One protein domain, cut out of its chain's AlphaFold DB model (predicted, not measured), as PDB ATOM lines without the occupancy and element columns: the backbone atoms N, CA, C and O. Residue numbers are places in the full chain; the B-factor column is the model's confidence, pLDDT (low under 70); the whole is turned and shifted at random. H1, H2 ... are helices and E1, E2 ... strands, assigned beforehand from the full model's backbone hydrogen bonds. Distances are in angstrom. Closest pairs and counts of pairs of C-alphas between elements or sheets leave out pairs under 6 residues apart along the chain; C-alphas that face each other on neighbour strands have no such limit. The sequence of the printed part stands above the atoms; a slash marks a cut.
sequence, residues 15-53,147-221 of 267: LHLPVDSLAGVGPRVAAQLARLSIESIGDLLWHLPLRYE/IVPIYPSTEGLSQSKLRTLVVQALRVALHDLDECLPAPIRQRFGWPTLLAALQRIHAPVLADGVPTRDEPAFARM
ATOM      1  N   LEU A  15      35.759  16.869  39.443       89.06
ATOM      2  CA  LEU A  15      36.969  16.375  40.100       89.06
ATOM      3  C   LEU A  15      37.271  17.061  41.447       89.06
ATOM      4  O   LEU A  15      37.863  16.428  42.315       89.06
ATOM      5  N   HIS A  16      36.831  18.304  41.666       90.75
ATOM      6  CA  HIS A  16      37.000  19.008  42.946       90.75
ATOM      7  C   HIS A  16      35.902  18.711  43.965       90.75
ATOM      8  O   HIS A  16      35.968  19.196  45.095       90.75
ATOM      9  N   LEU A  17      34.879  17.938  43.589       93.50
ATOM     10  CA  LEU A  17      33.850  17.546  44.539       93.50
ATOM     11  C   LEU A  17      34.452  16.651  45.628       93.50
ATOM     12  O   LEU A  17      35.361  15.862  45.339       93.50
ATOM     13  N   PRO A  18      33.928  16.734  46.862       95.06
ATOM     14  CA  PRO A  18      34.360  15.867  47.942       95.06
ATOM     15  C   PRO A  18      34.172  14.388  47.593       95.06
ATOM     16  O   PRO A  18      33.239  14.003  46.881       95.06
ATOM     17  N   VAL A  19      35.054  13.536  48.112       94.44
ATOM     18  CA  VAL A  19      35.080  12.102  47.791       94.44
ATOM     19  C   VAL A  19      33.837  11.346  48.282       94.44
ATOM     20  O   VAL A  19      33.505  10.289  47.749       94.44
ATOM     21  N   ASP A  20      33.110  11.894  49.259       93.44
ATOM     22  CA  ASP A  20      31.841  11.349  49.760       93.44
ATOM     23  C   ASP A  20      30.671  11.476  48.768       93.44
ATOM     24  O   ASP A  20      29.657  10.792  48.917       93.44
ATOM     25  N   SER A  21      30.836  12.263  47.701       93.94
ATOM     26  CA  SER A  21      29.896  12.309  46.579       93.94
ATOM     27  C   SER A  21      29.919  11.036  45.719       93.94
ATOM     28  O   SER A  21      28.988  10.795  44.945       93.94
ATOM     29  N   LEU A  22      30.953  10.194  45.853       94.50
ATOM     30  CA  LEU A  22      31.053   8.919  45.146       94.50
ATOM     31  C   LEU A  22      30.169   7.839  45.775       94.50
ATOM     32  O   LEU A  22      30.038   7.695  46.995       94.50
ATOM     33  N   ALA A  23      29.615   6.982  44.919       94.00
ATOM     34  CA  ALA A  23      28.751   5.902  45.359       94.00
ATOM     35  C   ALA A  23      29.524   4.897  46.228       94.00
ATOM     36  O   ALA A  23      30.536   4.319  45.817       94.00
ATOM     37  N   GLY A  24      29.002   4.637  47.429       91.88
ATOM     38  CA  GLY A  24      29.597   3.697  48.378       91.88
ATOM     39  C   GLY A  24      30.693   4.293  49.266       91.88
ATOM     40  O   GLY A  24      31.388   3.507  49.928       91.88
ATOM     41  N   VAL A  25      30.821   5.626  49.296       95.19
ATOM     42  CA  VAL A  25      31.609   6.390  50.272       95.19
ATOM     43  C   VAL A  25      30.668   6.977  51.328       95.19
ATOM     44  O   VAL A  25      30.094   8.042  51.165       95.19
ATOM     45  N   GLY A  26      30.473   6.243  52.424       94.38
ATOM     46  CA  GLY A  26      29.805   6.779  53.616       94.38
ATOM     47  C   GLY A  26      30.790   7.487  54.559       94.38
ATOM     48  O   GLY A  26      32.001   7.399  54.339       94.38
ATOM     49  N   PRO A  27      30.318   8.068  55.680       94.56
ATOM     50  CA  PRO A  27      31.158   8.821  56.623       94.56
ATOM     51  C   PRO A  27      32.395   8.054  57.110       94.56
ATOM     52  O   PRO A  27      33.486   8.603  57.225       94.56
ATOM     53  N   ARG A  28      32.247   6.741  57.337       94.94
ATOM     54  CA  ARG A  28      33.356   5.863  57.732       94.94
ATOM     55  C   ARG A  28      34.427   5.743  56.646       94.94
ATOM     56  O   ARG A  28      35.610   5.792  56.962       94.94
ATOM     57  N   VAL A  29      34.016   5.552  55.393       95.50
ATOM     58  CA  VAL A  29      34.945   5.402  54.263       95.50
ATOM     59  C   VAL A  29      35.612   6.742  53.961       95.50
ATOM     60  O   VAL A  29      36.820   6.772  53.766       95.50
ATOM     61  N   ALA A  30      34.862   7.847  54.020       95.56
ATOM     62  CA  ALA A  30      35.407   9.196  53.892       95.56
ATOM     63  C   ALA A  30      36.499   9.467  54.942       95.56
ATOM     64  O   ALA A  30      37.599   9.876  54.590       95.56
ATOM     65  N   ALA A  31      36.262   9.126  56.215       95.38
ATOM     66  CA  ALA A  31      37.277   9.256  57.264       95.38
ATOM     67  C   ALA A  31      38.524   8.380  57.019       95.38
ATOM     68  O   ALA A  31      39.642   8.775  57.347       95.38
ATOM     69  N   GLN A  32      38.361   7.186  56.437       95.75
ATOM     70  CA  GLN A  32      39.490   6.321  56.068       95.75
ATOM     71  C   GLN A  32      40.305   6.883  54.895       95.75
ATOM     72  O   GLN A  32      41.531   6.766  54.909       95.75
ATOM     73  N   LEU A  33      39.640   7.496  53.914       96.38
ATOM     74  CA  LEU A  33      40.264   8.171  52.773       96.38
ATOM     75  C   LEU A  33      40.975   9.462  53.198       96.38
ATOM     76  O   LEU A  33      42.106   9.693  52.783       96.38
ATOM     77  N   ALA A  34      40.401  10.228  54.124       95.69
ATOM     78  CA  ALA A  34      41.043  11.417  54.687       95.69
ATOM     79  C   ALA A  34      42.376  11.090  55.391       95.69
ATOM     80  O   ALA A  34      43.327  11.861  55.316       95.69
ATOM     81  N   ARG A  35      42.509   9.904  56.011       95.88
ATOM     82  CA  ARG A  35      43.796   9.421  56.566       95.88
ATOM     83  C   ARG A  35      44.867   9.164  55.498       95.88
ATOM     84  O   ARG A  35      46.039   9.063  55.846       95.88
ATOM     85  N   LEU A  36      44.464   9.009  54.238       94.50
ATOM     86  CA  LEU A  36      45.337   8.932  53.063       94.50
ATOM     87  C   LEU A  36      45.491  10.296  52.370       94.50
ATOM     88  O   LEU A  36      46.069  10.347  51.291       94.50
ATOM     89  N   SER A  37      44.970  11.376  52.963       95.69
ATOM     90  CA  SER A  37      44.898  12.710  52.354       95.69
ATOM     91  C   SER A  37      44.106  12.738  51.040       95.69
ATOM     92  O   SER A  37      44.418  13.511  50.141       95.69
ATOM     93  N   ILE A  38      43.081  11.887  50.931       96.62
ATOM     94  CA  ILE A  38      42.158  11.839  49.794       96.62
ATOM     95  C   ILE A  38      40.848  12.494  50.229       96.62
ATOM     96  O   ILE A  38      40.067  11.887  50.968       96.62
ATOM     97  N   GLU A  39      40.613  13.724  49.778       95.94
ATOM     98  CA  GLU A  39      39.445  14.526  50.165       95.94
ATOM     99  C   GLU A  39      38.494  14.772  48.990       95.94
ATOM    100  O   GLU A  39      37.287  14.914  49.195       95.94
ATOM    101  N   SER A  40      39.006  14.747  47.761       96.12
ATOM    102  CA  SER A  40      38.268  14.979  46.522       96.12
ATOM    103  C   SER A  40      38.293  13.778  45.570       96.12
ATOM    104  O   SER A  40      39.070  12.831  45.726       96.12
ATOM    105  N   ILE A  41      37.438  13.812  44.543       95.81
ATOM    106  CA  ILE A  41      37.461  12.817  43.457       95.81
ATOM    107  C   ILE A  41      38.804  12.857  42.709       95.81
ATOM    108  O   ILE A  41      39.328  11.810  42.336       95.81
ATOM    109  N   GLY A  42      39.369  14.048  42.499       93.44
ATOM    110  CA  GLY A  42      40.661  14.237  41.843       93.44
ATOM    111  C   GLY A  42      41.818  13.595  42.610       93.44
ATOM    112  O   GLY A  42      42.688  12.989  41.990       93.44
ATOM    113  N   ASP A  43      41.788  13.628  43.944       95.25
ATOM    114  CA  ASP A  43      42.848  13.028  44.769       95.25
ATOM    115  C   ASP A  43      42.948  11.509  44.564       95.25
ATOM    116  O   ASP A  43      44.042  10.947  44.593       95.25
ATOM    117  N   LEU A  44      41.833  10.827  44.266       95.81
ATOM    118  CA  LEU A  44      41.847   9.397  43.925       95.81
ATOM    119  C   LEU A  44      42.630   9.097  42.640       95.81
ATOM    120  O   LEU A  44      43.187   8.008  42.523       95.81
ATOM    121  N   LEU A  45      42.668  10.032  41.686       94.50
ATOM    122  CA  LEU A  45      43.439   9.890  40.443       94.50
ATOM    123  C   LEU A  45      44.940  10.079  40.681       94.50
ATOM    124  O   LEU A  45      45.750   9.547  39.934       94.50
ATOM    125  N   TRP A  46      45.317  10.819  41.721       93.44
ATOM    126  CA  TRP A  46      46.716  10.996  42.113       93.44
ATOM    127  C   TRP A  46      47.181   9.986  43.166       93.44
ATOM    128  O   TRP A  46      48.378   9.859  43.428       93.44
ATOM    129  N   HIS A  47      46.262   9.186  43.711       95.75
ATOM    130  CA  HIS A  47      46.567   8.059  44.587       95.75
ATOM    131  C   HIS A  47      47.061   6.846  43.791       95.75
ATOM    132  O   HIS A  47      46.340   5.869  43.579       95.75
ATOM    133  N   LEU A  48      48.295   6.920  43.292       95.88
ATOM    134  CA  LEU A  48      48.834   5.931  42.357       95.88
ATOM    135  C   LEU A  48      49.061   4.546  43.009       95.88
ATOM    136  O   LEU A  48      49.413   4.457  44.191       95.88
ATOM    137  N   PRO A  49      48.947   3.443  42.243       95.88
ATOM    138  CA  PRO A  49      49.296   2.108  42.721       95.88
ATOM    139  C   PRO A  49      50.761   2.019  43.179       95.88
ATOM    140  O   PRO A  49      51.669   2.597  42.574       95.88
ATOM    141  N   LEU A  50      51.011   1.236  44.230       94.06
ATOM    142  CA  LEU A  50      52.357   0.882  44.684       94.06
ATOM    143  C   LEU A  50      52.977  -0.176  43.764       94.06
ATOM    144  O   LEU A  50      54.133  -0.048  43.363       94.06
ATOM    145  N   ARG A  51      52.186  -1.203  43.437       92.00
ATOM    146  CA  ARG A  51      52.557  -2.361  42.617       92.00
ATOM    147  C   ARG A  51      51.340  -2.892  41.857       92.00
ATOM    148  O   ARG A  51      50.214  -2.469  42.119       92.00
ATOM    149  N   TYR A  52      51.575  -3.861  40.983       91.50
ATOM    150  CA  TYR A  52      50.543  -4.572  40.236       91.50
ATOM    151  C   TYR A  52      50.664  -6.073  40.468       91.50
ATOM    152  O   TYR A  52      51.765  -6.595  40.625       91.50
ATOM    153  N   GLU A  53      49.529  -6.758  40.467       87.69
ATOM    154  CA  GLU A  53      49.443  -8.214  40.506       87.69
ATOM    155  C   GLU A  53      48.971  -8.719  39.145       87.69
ATOM    156  O   GLU A  53      47.908  -8.321  38.673       87.69
ATOM    157  N   ILE A 147      45.424  -7.667  35.225       88.00
ATOM    158  CA  ILE A 147      46.414  -6.877  35.953       88.00
ATOM    159  C   ILE A 147      45.685  -6.052  37.009       88.00
ATOM    160  O   ILE A 147      44.912  -5.152  36.689       88.00
ATOM    161  N   VAL A 148      45.944  -6.355  38.278       89.44
ATOM    162  CA  VAL A 148      45.262  -5.747  39.420       89.44
ATOM    163  C   VAL A 148      46.183  -4.728  40.097       89.44
ATOM    164  O   VAL A 148      47.209  -5.116  40.662       89.44
ATOM    165  N   PRO A 149      45.847  -3.427  40.089       93.56
ATOM    166  CA  PRO A 149      46.603  -2.421  40.825       93.56
ATOM    167  C   PRO A 149      46.396  -2.560  42.338       93.56
ATOM    168  O   PRO A 149      45.269  -2.728  42.826       93.56
ATOM    169  N   ILE A 150      47.498  -2.442  43.080       93.69
ATOM    170  CA  ILE A 150      47.531  -2.466  44.543       93.69
ATOM    171  C   ILE A 150      47.928  -1.088  45.056       93.69
ATOM    172  O   ILE A 150      49.032  -0.608  44.798       93.69
ATOM    173  N   TYR A 151      47.033  -0.470  45.816       96.12
ATOM    174  CA  TYR A 151      47.163   0.898  46.305       96.12
ATOM    175  C   TYR A 151      47.714   0.939  47.731       96.12
ATOM    176  O   TYR A 151      47.454   0.017  48.515       96.12
ATOM    177  N   PRO A 152      48.411   2.017  48.129       95.56
ATOM    178  CA  PRO A 152      48.592   2.308  49.546       95.56
ATOM    179  C   PRO A 152      47.216   2.379  50.232       95.56
ATOM    180  O   PRO A 152      46.274   2.954  49.687       95.56
ATOM    181  N   SER A 153      47.065   1.750  51.399       94.62
ATOM    182  CA  SER A 153      45.779   1.674  52.106       94.62
ATOM    183  C   SER A 153      45.947   1.890  53.608       94.62
ATOM    184  O   SER A 153      47.044   1.750  54.147       94.62
ATOM    185  N   THR A 154      44.845   2.206  54.284       92.12
ATOM    186  CA  THR A 154      44.744   2.345  55.740       92.12
ATOM    187  C   THR A 154      43.888   1.233  56.341       92.12
ATOM    188  O   THR A 154      43.175   0.501  55.649       92.12
ATOM    189  N   GLU A 155      43.966   1.081  57.662       87.75
ATOM    190  CA  GLU A 155      43.211   0.063  58.385       87.75
ATOM    191  C   GLU A 155      41.698   0.147  58.110       87.75
ATOM    192  O   GLU A 155      41.051   1.194  58.234       87.75
ATOM    193  N   GLY A 156      41.125  -1.003  57.750       87.12
ATOM    194  CA  GLY A 156      39.704  -1.149  57.463       87.12
ATOM    195  C   GLY A 156      39.271  -0.650  56.083       87.12
ATOM    196  O   GLY A 156      38.068  -0.681  55.817       87.12
ATOM    197  N   LEU A 157      40.190  -0.200  55.222       92.00
ATOM    198  CA  LEU A 157      39.909   0.117  53.824       92.00
ATOM    199  C   LEU A 157      40.469  -0.989  52.919       92.00
ATOM    200  O   LEU A 157      41.671  -1.260  52.892       92.00
ATOM    201  N   SER A 158      39.585  -1.678  52.195       92.19
ATOM    202  CA  SER A 158      39.978  -2.808  51.351       92.19
ATOM    203  C   SER A 158      40.497  -2.359  49.982       92.19
ATOM    204  O   SER A 158      40.052  -1.354  49.425       92.19
ATOM    205  N   GLN A 159      41.385  -3.163  49.391       92.19
ATOM    206  CA  GLN A 159      41.900  -2.934  48.035       92.19
ATOM    207  C   GLN A 159      40.786  -2.933  46.978       92.19
ATOM    208  O   GLN A 159      40.782  -2.098  46.080       92.19
ATOM    209  N   SER A 160      39.794  -3.822  47.116       90.19
ATOM    210  CA  SER A 160      38.617  -3.859  46.234       90.19
ATOM    211  C   SER A 160      37.809  -2.556  46.297       90.19
ATOM    212  O   SER A 160      37.395  -2.033  45.258       90.19
ATOM    213  N   LYS A 161      37.641  -1.982  47.499       94.00
ATOM    214  CA  LYS A 161      36.959  -0.695  47.663       94.00
ATOM    215  C   LYS A 161      37.759   0.431  47.005       94.00
ATOM    216  O   LYS A 161      37.170   1.165  46.221       94.00
ATOM    217  N   LEU A 162      39.068   0.530  47.255       96.25
ATOM    218  CA  LEU A 162      39.932   1.530  46.607       96.25
ATOM    219  C   LEU A 162      39.862   1.442  45.078       96.25
ATOM    220  O   LEU A 162      39.561   2.441  44.433       96.25
ATOM    221  N   ARG A 163      40.023   0.243  44.503       94.94
ATOM    222  CA  ARG A 163      39.876   0.015  43.053       94.94
ATOM    223  C   ARG A 163      38.530   0.498  42.524       94.94
ATOM    224  O   ARG A 163      38.481   1.221  41.535       94.94
ATOM    225  N   THR A 164      37.443   0.141  43.207       94.94
ATOM    226  CA  THR A 164      36.089   0.566  42.821       94.94
ATOM    227  C   THR A 164      35.970   2.089  42.778       94.94
ATOM    228  O   THR A 164      35.391   2.628  41.838       94.94
ATOM    229  N   LEU A 165      36.519   2.785  43.778       97.06
ATOM    230  CA  LEU A 165      36.470   4.245  43.855       97.06
ATOM    231  C   LEU A 165      37.335   4.904  42.780       97.06
ATOM    232  O   LEU A 165      36.870   5.823  42.115       97.06
ATOM    233  N   VAL A 166      38.540   4.388  42.535       96.94
ATOM    234  CA  VAL A 166      39.415   4.873  41.458       96.94
ATOM    235  C   VAL A 166      38.755   4.705  40.087       96.94
ATOM    236  O   VAL A 166      38.791   5.620  39.272       96.94
ATOM    237  N   VAL A 167      38.078   3.583  39.827       95.25
ATOM    238  CA  VAL A 167      37.331   3.385  38.573       95.25
ATOM    239  C   VAL A 167      36.173   4.384  38.441       95.25
ATOM    240  O   VAL A 167      35.857   4.814  37.331       95.25
ATOM    241  N   GLN A 168      35.513   4.762  39.542       96.25
ATOM    242  CA  GLN A 168      34.520   5.841  39.511       96.25
ATOM    243  C   GLN A 168      35.179   7.195  39.212       96.25
ATOM    244  O   GLN A 168      34.677   7.927  38.362       96.25
ATOM    245  N   ALA A 169      36.321   7.499  39.832       96.00
ATOM    246  CA  ALA A 169      37.072   8.724  39.572       96.00
ATOM    247  C   ALA A 169      37.548   8.812  38.111       96.00
ATOM    248  O   ALA A 169      37.347   9.837  37.465       96.00
ATOM    249  N   LEU A 170      38.074   7.719  37.540       95.44
ATOM    250  CA  LEU A 170      38.444   7.641  36.122       95.44
ATOM    251  C   LEU A 170      37.248   7.923  35.204       95.44
ATOM    252  O   LEU A 170      37.397   8.608  34.196       95.44
ATOM    253  N   ARG A 171      36.050   7.440  35.554       94.88
ATOM    254  CA  ARG A 171      34.825   7.738  34.793       94.88
ATOM    255  C   ARG A 171      34.449   9.215  34.835       94.88
ATOM    256  O   ARG A 171      33.983   9.737  33.829       94.88
ATOM    257  N   VAL A 172      34.651   9.886  35.968       93.75
ATOM    258  CA  VAL A 172      34.478  11.345  36.056       93.75
ATOM    259  C   VAL A 172      35.523  12.044  35.183       93.75
ATOM    260  O   VAL A 172      35.170  12.904  34.377       93.75
ATOM    261  N   ALA A 173      36.782  11.607  35.263       91.44
ATOM    262  CA  ALA A 173      37.895  12.161  34.500       91.44
ATOM    263  C   ALA A 173      37.691  12.083  32.977       91.44
ATOM    264  O   ALA A 173      38.070  13.009  32.270       91.44
ATOM    265  N   LEU A 174      37.033  11.037  32.460       90.19
ATOM    266  CA  LEU A 174      36.713  10.914  31.027       90.19
ATOM    267  C   LEU A 174      35.956  12.124  30.451       90.19
ATOM    268  O   LEU A 174      36.040  12.373  29.250       90.19
ATOM    269  N   HIS A 175      35.196  12.843  31.279       87.06
ATOM    270  CA  HIS A 175      34.340  13.946  30.841       87.06
ATOM    271  C   HIS A 175      34.758  15.315  31.379       87.06
ATOM    272  O   HIS A 175      34.280  16.324  30.869       87.06
ATOM    273  N   ASP A 176      35.592  15.338  32.414       85.69
ATOM    274  CA  ASP A 176      35.862  16.529  33.225       85.69
ATOM    275  C   ASP A 176      37.360  16.852  33.337       85.69
ATOM    276  O   ASP A 176      37.740  17.871  33.907       85.69
ATOM    277  N   LEU A 177      38.225  15.981  32.803       86.94
ATOM    278  CA  LEU A 177      39.666  16.184  32.802       86.94
ATOM    279  C   LEU A 177      40.118  16.856  31.504       86.94
ATOM    280  O   LEU A 177      40.118  16.243  30.433       86.94
ATOM    281  N   ASP A 178      40.567  18.099  31.624       85.00
ATOM    282  CA  ASP A 178      41.173  18.835  30.521       85.00
ATOM    283  C   ASP A 178      42.660  18.490  30.355       85.00
ATOM    284  O   ASP A 178      43.393  18.249  31.316       85.00
ATOM    285  N   GLU A 179      43.143  18.509  29.111       88.94
ATOM    286  CA  GLU A 179      44.579  18.439  28.855       88.94
ATOM    287  C   GLU A 179      45.219  19.816  29.053       88.94
ATOM    288  O   GLU A 179      45.165  20.683  28.177       88.94
ATOM    289  N   CYS A 180      45.884  19.987  30.192       81.12
ATOM    290  CA  CYS A 180      46.550  21.235  30.553       81.12
ATOM    291  C   CYS A 180      47.913  21.433  29.866       81.12
ATOM    292  O   CYS A 180      48.384  22.566  29.757       81.12
ATOM    293  N   LEU A 181      48.578  20.363  29.407       86.25
ATOM    294  CA  LEU A 181      49.932  20.463  28.864       86.25
ATOM    295  C   LEU A 181      49.911  20.670  27.338       86.25
ATOM    296  O   LEU A 181      49.374  19.833  26.605       86.25
ATOM    297  N   PRO A 182      50.558  21.729  26.812       89.25
ATOM    298  CA  PRO A 182      50.641  21.958  25.374       89.25
ATOM    299  C   PRO A 182      51.212  20.755  24.612       89.25
ATOM    300  O   PRO A 182      52.224  20.166  25.007       89.25
ATOM    301  N   ALA A 183      50.610  20.437  23.461       90.81
ATOM    302  CA  ALA A 183      51.024  19.313  22.620       90.81
ATOM    303  C   ALA A 183      52.533  19.284  22.284       90.81
ATOM    304  O   ALA A 183      53.105  18.198  22.385       90.81
ATOM    305  N   PRO A 184      53.214  20.413  21.984       92.62
ATOM    306  CA  PRO A 184      54.654  20.398  21.712       92.62
ATOM    307  C   PRO A 184      55.503  19.907  22.890       92.62
ATOM    308  O   PRO A 184      56.516  19.244  22.682       92.62
ATOM    309  N   ILE A 185      55.094  20.198  24.132       88.94
ATOM    310  CA  ILE A 185      55.807  19.734  25.330       88.94
ATOM    311  C   ILE A 185      55.629  18.222  25.466       88.94
ATOM    312  O   ILE A 185      56.614  17.503  25.610       88.94
ATOM    313  N   ARG A 186      54.390  17.728  25.338       93.62
ATOM    314  CA  ARG A 186      54.105  16.286  25.388       93.62
ATOM    315  C   ARG A 186      54.891  15.513  24.335       93.62
ATOM    316  O   ARG A 186      55.553  14.540  24.666       93.62
ATOM    317  N   GLN A 187      54.874  15.989  23.089       93.25
ATOM    318  CA  GLN A 187      55.592  15.362  21.976       93.25
ATOM    319  C   GLN A 187      57.105  15.338  22.209       93.25
ATOM    320  O   GLN A 187      57.735  14.313  21.974       93.25
ATOM    321  N   ARG A 188      57.683  16.428  22.731       92.94
ATOM    322  CA  ARG A 188      59.118  16.506  23.035       92.94
ATOM    323  C   ARG A 188      59.574  15.453  24.048       92.94
ATOM    324  O   ARG A 188      60.684  14.950  23.918       92.94
ATOM    325  N   PHE A 189      58.750  15.149  25.049       90.12
ATOM    326  CA  PHE A 189      59.070  14.171  26.097       90.12
ATOM    327  C   PHE A 189      58.456  12.784  25.853       90.12
ATOM    328  O   PHE A 189      58.609  11.897  26.688       90.12
ATOM    329  N   GLY A 190      57.754  12.584  24.731       93.88
ATOM    330  CA  GLY A 190      57.042  11.336  24.440       93.88
ATOM    331  C   GLY A 190      55.905  11.030  25.423       93.88
ATOM    332  O   GLY A 190      55.543   9.871  25.599       93.88
ATOM    333  N   TRP A 191      55.357  12.044  26.096       95.62
ATOM    334  CA  TRP A 191      54.326  11.847  27.108       95.62
ATOM    335  C   TRP A 191      52.938  11.655  26.491       95.62
ATOM    336  O   TRP A 191      52.558  12.411  25.588       95.62
ATOM    337  N   PRO A 192      52.141  10.705  27.012       95.50
ATOM    338  CA  PRO A 192      50.745  10.563  26.626       95.50
ATOM    339  C   PRO A 192      49.905  11.747  27.136       95.50
ATOM    340  O   PRO A 192      50.390  12.656  27.825       95.50
ATOM    341  N   THR A 193      48.617  11.738  26.785       95.25
ATOM    342  CA  THR A 193      47.654  12.648  27.415       95.25
ATOM    343  C   THR A 193      47.523  12.327  28.904       95.25
ATOM    344  O   THR A 193      47.782  11.193  29.312       95.25
ATOM    345  N   LEU A 194      47.110  13.301  29.719       94.12
ATOM    346  CA  LEU A 194      46.903  13.076  31.155       94.12
ATOM    347  C   LEU A 194      45.919  11.920  31.405       94.12
ATOM    348  O   LEU A 194      46.218  10.991  32.149       94.12
ATOM    349  N   LEU A 195      44.784  11.927  30.702       94.62
ATOM    350  CA  LEU A 195      43.786  10.864  30.797       94.62
ATOM    351  C   LEU A 195      44.358   9.492  30.404       94.62
ATOM    352  O   LEU A 195      44.134   8.515  31.113       94.62
ATOM    353  N   ALA A 196      45.127   9.415  29.314       95.00
ATOM    354  CA  ALA A 196      45.730   8.160  28.871       95.00
ATOM    355  C   ALA A 196      46.794   7.650  29.860       95.00
ATOM    356  O   ALA A 196      46.879   6.446  30.095       95.00
ATOM    357  N   ALA A 197      47.570   8.546  30.482       95.69
ATOM    358  CA  ALA A 197      48.510   8.181  31.542       95.69
ATOM    359  C   ALA A 197      47.781   7.576  32.751       95.69
ATOM    360  O   ALA A 197      48.143   6.495  33.214       95.69
ATOM    361  N   LEU A 198      46.721   8.241  33.218       95.81
ATOM    362  CA  LEU A 198      45.909   7.774  34.342       95.81
ATOM    363  C   LEU A 198      45.234   6.436  34.031       95.81
ATOM    364  O   LEU A 198      45.244   5.542  34.871       95.81
ATOM    365  N   GLN A 199      44.699   6.251  32.821       95.56
ATOM    366  CA  GLN A 199      44.129   4.970  32.396       95.56
ATOM    367  C   GLN A 199      45.179   3.859  32.379       95.56
ATOM    368  O   GLN A 199      44.933   2.792  32.934       95.56
ATOM    369  N   ARG A 200      46.368   4.118  31.818       95.44
ATOM    370  CA  ARG A 200      47.465   3.143  31.789       95.44
ATOM    371  C   ARG A 200      47.886   2.706  33.196       95.44
ATOM    372  O   ARG A 200      48.177   1.531  33.403       95.44
ATOM    373  N   ILE A 201      47.901   3.635  34.150       96.06
ATOM    374  CA  ILE A 201      48.315   3.382  35.534       96.06
ATOM    375  C   ILE A 201      47.197   2.707  36.346       96.06
ATOM    376  O   ILE A 201      47.432   1.725  37.039       96.06
ATOM    377  N   HIS A 202      45.962   3.195  36.279       95.75
ATOM    378  CA  HIS A 202      44.886   2.721  37.156       95.75
ATOM    379  C   HIS A 202      44.052   1.575  36.582       95.75
ATOM    380  O   HIS A 202      43.419   0.848  37.347       95.75
ATOM    381  N   ALA A 203      44.030   1.418  35.260       93.31
ATOM    382  CA  ALA A 203      43.251   0.407  34.552       93.31
ATOM    383  C   ALA A 203      44.087  -0.269  33.442       93.31
ATOM    384  O   ALA A 203      43.724  -0.195  32.264       93.31
ATOM    385  N   PRO A 204      45.217  -0.913  33.789       91.88
ATOM    386  CA  PRO A 204      46.065  -1.575  32.805       91.88
ATOM    387  C   PRO A 204      45.361  -2.760  32.141       91.88
ATOM    388  O   PRO A 204      44.696  -3.563  32.796       91.88
ATOM    389  N   VAL A 205      45.568  -2.902  30.833       88.25
ATOM    390  CA  VAL A 205      45.104  -4.057  30.059       88.25
ATOM    391  C   VAL A 205      46.251  -5.036  29.830       88.25
ATOM    392  O   VAL A 205      47.401  -4.634  29.667       88.25
ATOM    393  N   LEU A 206      45.940  -6.336  29.791       83.88
ATOM    394  CA  LEU A 206      46.953  -7.387  29.636       83.88
ATOM    395  C   LEU A 206      47.772  -7.251  28.349       83.88
ATOM    396  O   LEU A 206      48.954  -7.574  28.350       83.88
ATOM    397  N   ALA A 207      47.142  -6.771  27.272       85.81
ATOM    398  CA  ALA A 207      47.775  -6.599  25.967       85.81
ATOM    399  C   ALA A 207      49.004  -5.675  26.016       85.81
ATOM    400  O   ALA A 207      49.964  -5.906  25.288       85.81
ATOM    401  N   ASP A 208      48.997  -4.695  26.923       87.50
ATOM    402  CA  ASP A 208      50.089  -3.733  27.104       87.50
ATOM    403  C   ASP A 208      51.101  -4.188  28.175       87.50
ATOM    404  O   ASP A 208      52.058  -3.480  28.488       87.50
ATOM    405  N   GLY A 209      50.881  -5.357  28.783       88.00
ATOM    406  CA  GLY A 209      51.686  -5.869  29.886       88.00
ATOM    407  C   GLY A 209      51.525  -5.091  31.197       88.00
ATOM    408  O   GLY A 209      50.797  -4.096  31.306       88.00
ATOM    409  N   VAL A 210      52.218  -5.569  32.231       90.44
ATOM    410  CA  VAL A 210      52.210  -4.965  33.572       90.44
ATOM    411  C   VAL A 210      52.906  -3.599  33.538       90.44
ATOM    412  O   VAL A 210      54.047  -3.546  33.081       90.44
ATOM    413  N   PRO A 211      52.275  -2.514  34.035       93.38
ATOM    414  CA  PRO A 211      52.912  -1.205  34.062       93.38
ATOM    415  C   PRO A 211      54.217  -1.187  34.852       93.38
ATOM    416  O   PRO A 211      54.278  -1.635  36.000       93.38
ATOM    417  N   THR A 212      55.240  -0.586  34.256       92.50
ATOM    418  CA  THR A 212      56.550  -0.356  34.873       92.50
ATOM    419  C   THR A 212      56.796   1.134  35.092       92.50
ATOM    420  O   THR A 212      56.274   1.981  34.369       92.50
ATOM    421  N   ARG A 213      57.581   1.479  36.121       90.06
ATOM    422  CA  ARG A 213      57.816   2.878  36.533       90.06
ATOM    423  C   ARG A 213      58.537   3.721  35.475       90.06
ATOM    424  O   ARG A 213      58.415   4.940  35.518       90.06
ATOM    425  N   ASP A 214      59.232   3.079  34.542       90.75
ATOM    426  CA  ASP A 214      59.994   3.740  33.477       90.75
ATOM    427  C   ASP A 214      59.122   4.126  32.270       90.75
ATOM    428  O   ASP A 214      59.592   4.770  31.332       90.75
ATOM    429  N   GLU A 215      57.836   3.759  32.275       94.81
ATOM    430  CA  GLU A 215      56.932   4.088  31.180       94.81
ATOM    431  C   GLU A 215      56.603   5.589  31.102       94.81
ATOM    432  O   GLU A 215      56.469   6.268  32.129       94.81
ATOM    433  N   PRO A 216      56.333   6.111  29.887       95.75
ATOM    434  CA  PRO A 216      55.963   7.511  29.685       95.75
ATOM    435  C   PRO A 216      54.762   7.981  30.512       95.75
ATOM    436  O   PRO A 216      54.681   9.160  30.848       95.75
ATOM    437  N   ALA A 217      53.835   7.079  30.857       95.69
ATOM    438  CA  ALA A 217      52.694   7.388  31.713       95.69
ATOM    439  C   ALA A 217      53.136   7.842  33.115       95.69
ATOM    440  O   ALA A 217      52.698   8.891  33.584       95.69
ATOM    441  N   PHE A 218      54.056   7.115  33.759       95.19
ATOM    442  CA  PHE A 218      54.584   7.492  35.073       95.19
ATOM    443  C   PHE A 218      55.467   8.734  34.994       95.19
ATOM    444  O   PHE A 218      55.334   9.629  35.830       95.19
ATOM    445  N   ALA A 219      56.319   8.825  33.969       94.00
ATOM    446  CA  ALA A 219      57.135  10.012  33.736       94.00
ATOM    447  C   ALA A 219      56.269  11.271  33.574       94.00
ATOM    448  O   ALA A 219      56.609  12.325  34.113       94.00
ATOM    449  N   ARG A 220      55.118  11.154  32.898       94.44
ATOM    450  CA  ARG A 220      54.136  12.233  32.781       94.44
ATOM    451  C   ARG A 220      53.560  12.634  34.142       94.44
ATOM    452  O   ARG A 220      53.496  13.828  34.405       94.44
ATOM    453  N   MET A 221      53.195  11.682  35.009       93.31
ATOM    454  CA  MET A 221      52.658  11.990  36.348       93.31
ATOM    455  C   MET A 221      53.686  12.717  37.217       93.31
ATOM    456  O   MET A 221      53.389  13.751  37.806       93.31
TER     457      MET A 221
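What this domain is: This is residues 15 to 53 and 147 to 221 of the 267 residues of the protein "RecG_wedge domain-containing protein" of Halothiobacillus sp. 13-55-253 (UniProt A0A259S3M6). The long helix H3 and the shorter H5 lie side by side and run opposite ways, while H2 packs crosswise on H3 and H6 packs crosswise on H5. A small ribbon of two antiparallel strands, E1 and E2, lies by the first residues of H3 and the last of H5, and H1 and H4 lie far out toward opposite ends of the longest axis. The printed part has 114 residues, with six named helices and two named strands in the order H1, H2, E1, E2, H3, H4, H5, H6, and its class is mostly helix. It is compact, with a radius of gyration of the C-alphas of 14.4 A and spans of 44 by 30 by 20 A.

Where its parts are: Residues 15 to 26 hold no named element. H1 covers residues 27 to 34, with C-alpha 27 at (31.158, 8.821, 56.623), and is 10.4 A long. H2 is residues 41 to 46, and E1 is residues 51 to 53. After the cut, E2 is residues 147 to 150. H3, residues 159 to 176, is the longest helix, at 25.2 A; its C-alpha 159 is at (41.900, -2.934, 48.035). H4 is residues 183 to 189, 10.2 A long, and H5 is residues 194 to 202, 12.1 A long. H6 is residues 216 to 221 and ends with C-alpha 221 at (52.658, 11.990, 36.348).

How they stand to each other: H3 touches H5 with residues 166 to 174 alone, at a shallow tilt of 15 degrees, opposite ways; the closest C-alphas are those of Leu 174 and Leu 195, 7.1 A apart. H3 touches H2 with residues 165 to 170 alone, about perpendicular at 73 degrees, and the closest C-alphas, of Ile 41 and Ala 169, are 5.7 A apart. H5 touches H6, about perpendicular at 78 degrees, with the C-alphas of Ala 197 and Ala 217 closest at 4.3 A. The helix packing is mostly crossed, but only just. H4 touches no helix but is near H6, and H1 touches no helix. E1 and E2 are antiparallel neighbours, with N 53 and O 148 at 2.8 A and N 150 and O 51 at 2.9 A, both within hydrogen-bond range. The closest C-alphas of E2 and H3, those of Ile 150 and Gln 159, are 6.6 A apart. Every O i to N i+4 pair is within hydrogen-bond range in H1, H4, H5 and H6, against 1 of 2 in H2 and 13 of 14 in H3.

The domain as a whole: The two C-alphas farthest apart, those of Arg 28 and Arg 188, are 44.5 A apart. Residues 54 to 146 are not printed, and C-alphas 53 and 147 are 5.6 A apart across this cut. Of the links that are printed whole, H5 to H6 is long, with 13 residues. The mean pLDDT of the printed part is 93.0, and no printed residue is under 70.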